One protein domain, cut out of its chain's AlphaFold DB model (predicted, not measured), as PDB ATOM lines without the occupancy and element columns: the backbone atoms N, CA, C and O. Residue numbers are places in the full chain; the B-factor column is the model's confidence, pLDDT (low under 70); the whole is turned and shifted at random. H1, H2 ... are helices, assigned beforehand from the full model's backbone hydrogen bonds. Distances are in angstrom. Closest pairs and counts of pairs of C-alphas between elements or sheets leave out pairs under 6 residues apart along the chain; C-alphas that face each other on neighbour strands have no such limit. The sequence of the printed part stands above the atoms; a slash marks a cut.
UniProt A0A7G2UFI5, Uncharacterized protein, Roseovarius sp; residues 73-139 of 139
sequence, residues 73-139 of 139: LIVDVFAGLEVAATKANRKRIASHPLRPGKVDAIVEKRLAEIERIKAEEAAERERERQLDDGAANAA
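This is residues 73 to 139 of the 139 residues of an uncharacterized protein of Roseovarius sp (UniProt A0A7G2UFI5). A small compact head carries one long helical arm: H1 and H2 fold back on each other as a hairpin, residues 103 to 111 of H3 pack on H1, and residues 115 to 139 stick out far beyond the head. That arm makes the length of the whole. The printed part has 67 residues with three named helices, H1, H2 and H3 in that order, and no named strand; the class is all helix. It is extended, with a radius of gyration of the C-alphas of 18.8 A and spans of 63 by 19 by 14 A.

Start with H1, residues 73 to 84, and go on through a tight link to H2, residues 87 to 94. They form a helical hairpin and touch, H1 with residues 78 to 83 alone; their closest C-alphas, those of Glu 82 and Arg 90, are 5.0 A apart. Their lines stand at a shallow tilt of 14 degrees, opposite ways. After a short link of 8 residues comes H3, residues 103 to 136, which touches H1 with its residues 103 to 111 alone. Look at Ala 79 and Val 103, whose C-alphas are the closest of H1 and H3, 5.5 A apart. These two helices run the same way at a shallow tilt of 34.8 degrees, only just short of steep. H2 and H3 are close but not clearly touching, with the closest C-alphas, those of Ala 94 and Asp 104, 7.9 A apart. In H1, H2 and H3 every O i to N i+4 pair is within hydrogen-bond range.

Find C-alpha 73 at (-14.038, 12.576, 17.970), where H1 begins; it runs 16.6 A to C-alpha 84. H2 measures 10.5 A from C-alpha 87 to C-alpha 94. H3 runs 49.4 A from C-alpha 103 at (-21.119, 18.824, 11.875) to C-alpha 136 at (-29.845, 58.390, 40.061).

The C-alphas farthest apart, those of Pro 97 and Ala 139, are 63.6 A apart. Without residues 115 to 139, which stand free, the body spans 26 by 21 by 13 A. The printed part has no cut and no long link. Look at residues 133 to 139 for pLDDT under 70; the mean of the printed part is 87.8.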
ATOM      1  N   LEU A  73     -14.999  11.555  17.559       92.50
ATOM      2  CA  LEU A  73     -14.038  12.576  17.970       92.50
ATOM      3  C   LEU A  73     -13.788  13.597  16.853       92.50
ATOM      4  O   LEU A  73     -13.729  14.796  17.119       92.50
ATOM      5  N   ILE A  74     -13.705  13.143  15.600       92.88
ATOM      6  CA  ILE A  74     -13.567  14.022  14.431       92.88
ATOM      7  C   ILE A  74     -14.752  14.994  14.360       92.88
ATOM      8  O   ILE A  74     -14.556  16.201  14.203       92.88
ATOM      9  N   VAL A  75     -15.984  14.493  14.518       94.38
ATOM     10  CA  VAL A  75     -17.194  15.332  14.525       94.38
ATOM     11  C   VAL A  75     -17.122  16.395  15.623       94.38
ATOM     12  O   VAL A  75     -17.366  17.572  15.345       94.38
ATOM     13  N   ASP A  76     -16.759  16.006  16.845       92.56
ATOM     14  CA  ASP A  76     -16.682  16.931  17.976       92.56
ATOM     15  C   ASP A  76     -15.606  18.006  17.783       92.56
ATOM     16  O   ASP A  76     -15.849  19.183  18.074       92.56
ATOM     17  N   VAL A  77     -14.444  17.635  17.239       93.44
ATOM     18  CA  VAL A  77     -13.352  18.574  16.960       93.44
ATOM     19  C   VAL A  77     -13.746  19.577  15.881       93.44
ATOM     20  O   VAL A  77     -13.614  20.782  16.108       93.44
ATOM     21  N   PHE A  78     -14.288  19.132  14.744       95.06
ATOM     22  CA  PHE A  78     -14.744  20.053  13.695       95.06
ATOM     23  C   PHE A  78     -15.852  20.987  14.197       95.06
ATOM     24  O   PHE A  78     -15.781  22.198  13.974       95.06
ATOM     25  N   ALA A  79     -16.823  20.463  14.952       95.06
ATOM     26  CA  ALA A  79     -17.882  21.278  15.536       95.06
ATOM     27  C   ALA A  79     -17.336  22.328  16.518       95.06
ATOM     28  O   ALA A  79     -17.750  23.488  16.482       95.06
ATOM     29  N   GLY A  80     -16.393  21.947  17.384       93.25
ATOM     30  CA  GLY A  80     -15.741  22.865  18.319       93.25
ATOM     31  C   GLY A  80     -14.965  23.975  17.607       93.25
ATOM     32  O   GLY A  80     -15.145  25.155  17.922       93.25
ATOM     33  N   LEU A  81     -14.160  23.607  16.605       93.56
ATOM     34  CA  LEU A  81     -13.381  24.550  15.803       93.56
ATOM     35  C   LEU A  81     -14.281  25.546  15.071       93.56
ATOM     36  O   LEU A  81     -14.020  26.749  15.101       93.56
ATOM     37  N   GLU A  82     -15.359  25.077  14.445       94.81
ATOM     38  CA  GLU A  82     -16.281  25.954  13.729       94.81
ATOM     39  C   GLU A  82     -17.010  26.909  14.650       94.81
ATOM     40  O   GLU A  82     -17.066  28.096  14.338       94.81
ATOM     41  N   VAL A  83     -17.537  26.429  15.780       95.06
ATOM     42  CA  VAL A  83     -18.265  27.266  16.743       95.06
ATOM     43  C   VAL A  83     -17.401  28.430  17.223       95.06
ATOM     44  O   VAL A  83     -17.871  29.571  17.193       95.06
ATOM     45  N   ALA A  84     -16.138  28.165  17.565       91.69
ATOM     46  CA  ALA A  84     -15.187  29.175  18.024       91.69
ATOM     47  C   ALA A  84     -14.627  30.066  16.896       91.69
ATOM     48  O   ALA A  84     -14.103  31.151  17.157       91.69
ATOM     49  N   ALA A  85     -14.720  29.638  15.635       92.69
ATOM     50  CA  ALA A  85     -14.120  30.349  14.516       92.69
ATOM     51  C   ALA A  85     -14.850  31.654  14.155       92.69
ATOM     52  O   ALA A  85     -16.078  31.782  14.214       92.69
ATOM     53  N   THR A  86     -14.077  32.616  13.640       93.19
ATOM     54  CA  THR A  86     -14.626  33.792  12.951       93.19
ATOM     55  C   THR A  86     -15.461  33.369  11.739       93.19
ATOM     56  O   THR A  86     -15.264  32.292  11.175       93.19
ATOM     57  N   LYS A  87     -16.358  34.241  11.262       91.38
ATOM     58  CA  LYS A  87     -17.210  33.958  10.091       91.38
ATOM     59  C   LYS A  87     -16.410  33.521   8.854       91.38
ATOM     60  O   LYS A  87     -16.845  32.633   8.129       91.38
ATOM     61  N   ALA A  88     -15.243  34.125   8.620       92.56
ATOM     62  CA  ALA A  88     -14.375  33.770   7.497       92.56
ATOM     63  C   ALA A  88     -13.742  32.381   7.671       92.56
ATOM     64  O   ALA A  88     -13.755  31.585   6.734       92.56
ATOM     65  N   ASN A  89     -13.226  32.068   8.862       92.00
ATOM     66  CA  ASN A  89     -12.607  30.768   9.123       92.00
ATOM     67  C   ASN A  89     -13.639  29.642   9.173       92.00
ATOM     68  O   ASN A  89     -13.382  28.577   8.633       92.00
ATOM     69  N   ARG A  90     -14.836  29.900   9.701       93.94
ATOM     70  CA  ARG A  90     -15.944  28.940   9.692       93.94
ATOM     71  C   ARG A  90     -16.299  28.487   8.280       93.94
ATOM     72  O   ARG A  90     -16.440  27.297   8.055       93.94
ATOM     73  N   LYS A  91     -16.340  29.407   7.306       94.00
ATOM     74  CA  LYS A  91     -16.543  29.052   5.889       94.00
ATOM     75  C   LYS A  91     -15.441  28.138   5.348       94.00
ATOM     76  O   LYS A  91     -15.745  27.212   4.612       94.00
ATOM     77  N   ARG A  92     -14.179  28.396   5.718       94.12
ATOM     78  CA  ARG A  92     -13.033  27.568   5.301       94.12
ATOM     79  C   ARG A  92     -13.084  26.172   5.917       94.12
ATOM     80  O   ARG A  92     -12.778  25.205   5.230       94.12
ATOM     81  N   ILE A  93     -13.471  26.079   7.190       92.38
ATOM     82  CA  ILE A  93     -13.601  24.799   7.890       92.38
ATOM     83  C   ILE A  93     -14.802  24.021   7.335       92.38
ATOM     84  O   ILE A  93     -14.654  22.849   7.020       92.38
ATOM     85  N   ALA A  94     -15.944  24.678   7.107       93.25
ATOM     86  CA  ALA A  94     -17.137  24.066   6.521       93.25
ATOM     87  C   ALA A  94     -16.873  23.436   5.140       93.25
ATOM     88  O   ALA A  94     -17.442  22.399   4.817       93.25
ATOM     89  N   SER A  95     -15.981  24.030   4.341       93.88
ATOM     90  CA  SER A  95     -15.565  23.491   3.039       93.88
ATOM     91  C   SER A  95     -14.434  22.455   3.112       93.88
ATOM     92  O   SER A  95     -13.905  22.067   2.072       93.88
ATOM     93  N   HIS A  96     -13.989  22.059   4.307       90.81
ATOM     94  CA  HIS A  96     -12.837  21.176   4.456       90.81
ATOM     95  C   HIS A  96     -13.170  19.729   4.033       90.81
ATOM     96  O   HIS A  96     -14.168  19.188   4.509       90.81
ATOM     97  N   PRO A  97     -12.335  19.052   3.215       90.12
ATOM     98  CA  PRO A  97     -12.642  17.713   2.690       90.12
ATOM     99  C   PRO A  97     -12.865  16.634   3.757       90.12
ATOM    100  O   PRO A  97     -13.695  15.752   3.577       90.12
ATOM    101  N   LEU A  98     -12.136  16.712   4.874       88.75
ATOM    102  CA  LEU A  98     -12.235  15.745   5.978       88.75
ATOM    103  C   LEU A  98     -13.357  16.059   6.975       88.75
ATOM    104  O   LEU A  98     -13.518  15.345   7.961       88.75
ATOM    105  N   ARG A  99     -14.113  17.141   6.763       92.44
ATOM    106  CA  ARG A  99     -15.183  17.530   7.675       92.44
ATOM    107  C   ARG A  99     -16.398  16.613   7.488       92.44
ATOM    108  O   ARG A  99     -16.978  16.591   6.400       92.44
ATOM    109  N   PRO A 100     -16.876  15.927   8.539       93.00
ATOM    110  CA  PRO A 100     -18.089  15.126   8.435       93.00
ATOM    111  C   PRO A 100     -19.343  15.995   8.251       93.00
ATOM    112  O   PRO A 100     -19.542  16.970   8.972       93.00
ATOM    113  N   GLY A 101     -20.266  15.588   7.375       91.44
ATOM    114  CA  GLY A 101     -21.520  16.329   7.132       91.44
ATOM    115  C   GLY A 101     -22.445  16.458   8.354       91.44
ATOM    116  O   GLY A 101     -23.280  17.351   8.416       91.44
ATOM    117  N   LYS A 102     -22.276  15.610   9.381       92.06
ATOM    118  CA  LYS A 102     -23.034  15.710  10.644       92.06
ATOM    119  C   LYS A 102     -22.702  16.972  11.453       92.06
ATOM    120  O   LYS A 102     -23.459  17.323  12.356       92.06
ATOM    121  N   VAL A 103     -21.587  17.638  11.148       94.38
ATOM    122  CA  VAL A 103     -21.119  18.824  11.875       94.38
ATOM    123  C   VAL A 103     -22.051  20.022  11.670       94.38
ATOM    124  O   VAL A 103     -22.240  20.782  12.617       94.38
ATOM    125  N   ASP A 104     -22.704  20.157  10.508       94.19
ATOM    126  CA  ASP A 104     -23.584  21.299  10.202       94.19
ATOM    127  C   ASP A 104     -24.679  21.486  11.256       94.19
ATOM    128  O   ASP A 104     -24.756  22.534  11.898       94.19
ATOM    129  N   ALA A 105     -25.449  20.431  11.526       93.50
ATOM    130  CA  ALA A 105     -26.539  20.477  12.500       93.50
ATOM    131  C   ALA A 105     -26.048  20.802  13.925       93.50
ATOM    132  O   ALA A 105     -26.739  21.471  14.697       93.50
ATOM    133  N   ILE A 106     -24.845  20.340  14.290       94.44
ATOM    134  CA  ILE A 106     -24.252  20.603  15.608       94.44
ATOM    135  C   ILE A 106     -23.834  22.070  15.713       94.44
ATOM    136  O   ILE A 106     -24.112  22.720  16.725       94.44
ATOM    137  N   VAL A 107     -23.176  22.596  14.679       94.31
ATOM    138  CA  VAL A 107     -22.692  23.979  14.639       94.31
ATOM    139  C   VAL A 107     -23.861  24.957  14.624       94.31
ATOM    140  O   VAL A 107     -23.838  25.909  15.400       94.31
ATOM    141  N   GLU A 108     -24.893  24.707  13.818       94.31
ATOM    142  CA  GLU A 108     -26.105  25.532  13.774       94.31
ATOM    143  C   GLU A 108     -26.782  25.606  15.144       94.31
ATOM    144  O   GLU A 108     -27.024  26.699  15.660       94.31
ATOM    145  N   LYS A 109     -27.004  24.452  15.788       94.62
ATOM    146  CA  LYS A 109     -27.614  24.396  17.122       94.62
ATOM    147  C   LYS A 109     -26.789  25.154  18.163       94.62
ATOM    148  O   LYS A 109     -27.343  25.917  18.949       94.62
ATOM    149  N   ARG A 110     -25.467  24.947  18.190       94.06
ATOM    150  CA  ARG A 110     -24.582  25.597  19.173       94.06
ATOM    151  C   ARG A 110     -24.472  27.103  18.942       94.06
ATOM    152  O   ARG A 110     -24.411  27.850  19.911       94.06
ATOM    153  N   LEU A 111     -24.463  27.555  17.690       93.00
ATOM    154  CA  LEU A 111     -24.465  28.983  17.375       93.00
ATOM    155  C   LEU A 111     -25.751  29.671  17.813       93.00
ATOM    156  O   LEU A 111     -25.671  30.723  18.440       93.00
ATOM    157  N   ALA A 112     -26.905  29.066  17.524       93.75
ATOM    158  CA  ALA A 112     -28.191  29.601  17.950       93.75
ATOM    159  C   ALA A 112     -28.261  29.730  19.479       93.75
ATOM    160  O   ALA A 112     -28.717  30.748  19.994       93.75
ATOM    161  N   GLU A 113     -27.745  28.740  20.210       93.44
ATOM    162  CA  GLU A 113     -27.689  28.796  21.673       93.44
ATOM    163  C   GLU A 113     -26.778  29.925  22.177       93.44
ATOM    164  O   GLU A 113     -27.164  30.690  23.056       93.44
ATOM    165  N   ILE A 114     -25.597  30.097  21.576       91.81
ATOM    166  CA  ILE A 114     -24.683  31.198  21.923       91.81
ATOM    167  C   ILE A 114     -25.323  32.561  21.646       91.81
ATOM    168  O   ILE A 114     -25.146  33.494  22.428       91.81
ATOM    169  N   GLU A 115     -26.040  32.711  20.533       92.19
ATOM    170  CA  GLU A 115     -26.746  33.954  20.210       92.19
ATOM    171  C   GLU A 115     -27.874  34.239  21.198       92.19
ATOM    172  O   GLU A 115     -28.009  35.381  21.641       92.19
ATOM    173  N   ARG A 116     -28.630  33.214  21.608       93.25
ATOM    174  CA  ARG A 116     -29.655  33.347  22.647       93.25
ATOM    175  C   ARG A 116     -29.069  33.806  23.976       93.25
ATOM    176  O   ARG A 116     -29.544  34.800  24.515       93.25
ATOM    177  N   ILE A 117     -28.011  33.150  24.453       92.94
ATOM    178  CA  ILE A 117     -27.338  33.520  25.707       92.94
ATOM    179  C   ILE A 117     -26.844  34.969  25.635       92.94
ATOM    180  O   ILE A 117     -27.103  35.761  26.535       92.94
ATOM    181  N   LYS A 118     -26.208  35.366  24.527       92.25
ATOM    182  CA  LYS A 118     -25.740  36.749  24.344       92.25
ATOM    183  C   LYS A 118     -26.875  37.769  24.330       92.25
ATOM    184  O   LYS A 118     -26.682  38.883  24.812       92.25
ATOM    185  N   ALA A 119     -28.023  37.428  23.748       92.31
ATOM    186  CA  ALA A 119     -29.189  38.302  23.735       92.31
ATOM    187  C   ALA A 119     -29.797  38.447  25.138       92.31
ATOM    188  O   ALA A 119     -30.142  39.558  25.538       92.31
ATOM    189  N   GLU A 120     -29.874  37.352  25.895       90.62
ATOM    190  CA  GLU A 120     -30.340  37.345  27.284       90.62
ATOM    191  C   GLU A 120     -29.404  38.181  28.181       90.62
ATOM    192  O   GLU A 120     -29.869  39.103  28.848       90.62
ATOM    193  N   GLU A 121     -28.083  37.982  28.094       90.25
ATOM    194  CA  GLU A 121     -27.077  38.782  28.816       90.25
ATOM    195  C   GLU A 121     -27.089  40.271  28.426       90.25
ATOM    196  O   GLU A 121     -26.783  41.149  29.238       90.25
ATOM    197  N   ALA A 122     -27.370  40.582  27.158       90.06
ATOM    198  CA  ALA A 122     -27.477  41.963  26.700       90.06
ATOM    199  C   ALA A 122     -28.739  42.636  27.256       90.06
ATOM    200  O   ALA A 122     -28.660  43.779  27.708       90.06
ATOM    201  N   ALA A 123     -29.868  41.921  27.267       90.12
ATOM    202  CA  ALA A 123     -31.124  42.404  27.824       90.12
ATOM    203  C   ALA A 123     -31.043  42.593  29.346       90.12
ATOM    204  O   ALA A 123     -31.575  43.568  29.871       90.12
ATOM    205  N   GLU A 124     -30.351  41.704  30.061       88.00
ATOM    206  CA  GLU A 124     -30.092  41.856  31.496       88.00
ATOM    207  C   GLU A 124     -29.236  43.095  31.781       88.00
ATOM    208  O   GLU A 124     -29.658  43.963  32.542       88.00
ATOM    209  N   ARG A 125     -28.118  43.271  31.064       87.62
ATOM    210  CA  ARG A 125     -27.282  44.482  31.177       87.62
ATOM    211  C   ARG A 125     -28.008  45.772  30.801       87.62
ATOM    212  O   ARG A 125     -27.591  46.859  31.199       87.62
ATOM    213  N   GLU A 126     -29.026  45.704  29.952       85.44
ATOM    214  CA  GLU A 126     -29.860  46.862  29.633       85.44
ATOM    215  C   GLU A 126     -30.856  47.163  30.761       85.44
ATOM    216  O   GLU A 126     -31.000  48.322  31.144       85.44
ATOM    217  N   ARG A 127     -31.472  46.135  31.357       86.56
ATOM    218  CA  ARG A 127     -32.338  46.286  32.539       86.56
ATOM    219  C   ARG A 127     -31.580  46.845  33.741       86.56
ATOM    220  O   ARG A 127     -32.093  47.741  34.402       86.56
ATOM    221  N   GLU A 128     -30.368  46.359  34.000       81.75
ATOM    222  CA  GLU A 128     -29.507  46.880  35.071       81.75
ATOM    223  C   GLU A 128     -29.186  48.365  34.868       81.75
ATOM    224  O   GLU A 128     -29.312  49.150  35.804       81.75
ATOM    225  N   ARG A 129     -28.865  48.778  33.634       82.75
ATOM    226  CA  ARG A 129     -28.626  50.194  33.309       82.75
ATOM    227  C   ARG A 129     -29.856  51.069  33.535       82.75
ATOM    228  O   ARG A 129     -29.741  52.136  34.120       82.75
ATOM    229  N   GLN A 130     -31.035  50.604  33.126       80.06
ATOM    230  CA  GLN A 130     -32.281  51.349  33.334       80.06
ATOM    231  C   GLN A 130     -32.654  51.484  34.822       80.06
ATOM    232  O   GLN A 130     -33.253  52.486  35.211       80.06
ATOM    233  N   LEU A 131     -32.301  50.500  35.657       78.06
ATOM    234  CA  LEU A 131     -32.502  50.565  37.108       78.06
ATOM    235  C   LEU A 131     -31.535  51.553  37.782       78.06
ATOM    236  O   LEU A 131     -31.962  52.295  38.666       78.06
ATOM    237  N   ASP A 132     -30.273  51.597  37.350       70.25
ATOM    238  CA  ASP A 132     -29.251  52.510  37.888       70.25
ATOM    239  C   ASP A 132     -29.532  53.979  37.496       70.25
ATOM    240  O   ASP A 132     -29.562  54.868  38.348       70.25
ATOM    241  N   ASP A 133     -29.898  54.228  36.233       67.00
ATOM    242  CA  ASP A 133     -30.297  55.561  35.746       67.00
ATOM    243  C   ASP A 133     -31.609  56.063  36.392       67.00
ATOM    244  O   ASP A 133     -31.823  57.271  36.560       67.00
ATOM    245  N   GLY A 134     -32.503  55.143  36.770       61.94
ATOM    246  CA  GLY A 134     -33.736  55.442  37.502       61.94
ATOM    247  C   GLY A 134     -33.497  55.775  38.978       61.94
ATOM    248  O   GLY A 134     -34.161  56.660  39.518       61.94
ATOM    249  N   ALA A 135     -32.526  55.120  39.621       60.62
ATOM    250  CA  ALA A 135     -32.123  55.415  40.994       60.62
ATOM    251  C   ALA A 135     -31.383  56.761  41.103       60.62
ATOM    252  O   ALA A 135     -31.606  57.503  42.060       60.62
ATOM    253  N   ALA A 136     -30.567  57.116  40.105       59.31
ATOM    254  CA  ALA A 136     -29.845  58.390  40.061       59.31
ATOM    255  C   ALA A 136     -30.751  59.620  39.838       59.31
ATOM    256  O   ALA A 136     -30.406  60.712  40.277       59.31
ATOM    257  N   ASN A 137     -31.910  59.463  39.185       54.09
ATOM    258  CA  ASN A 137     -32.880  60.550  38.959       54.09
ATOM    259  C   ASN A 137     -33.938  60.697  40.073       54.09
ATOM    260  O   ASN A 137     -34.773  61.600  40.003       54.09
ATOM    261  N   ALA A 138     -33.942  59.806  41.067       54.44
ATOM    262  CA  ALA A 138     -34.892  59.812  42.183       54.44
ATOM    263  C   ALA A 138     -34.288  60.317  43.514       54.44
ATOM    264  O   ALA A 138     -35.000  60.338  44.522       54.44
ATOM    265  N   ALA A 139     -33.007  60.705  43.520       48.78
ATOM    266  CA  ALA A 139     -32.272  61.281  44.654       48.78
ATOM    267  C   ALA A 139     -32.048  62.789  44.466       48.78
ATOM    268  O   ALA A 139     -32.087  63.510  45.489       48.78
TER     269      ALA A 139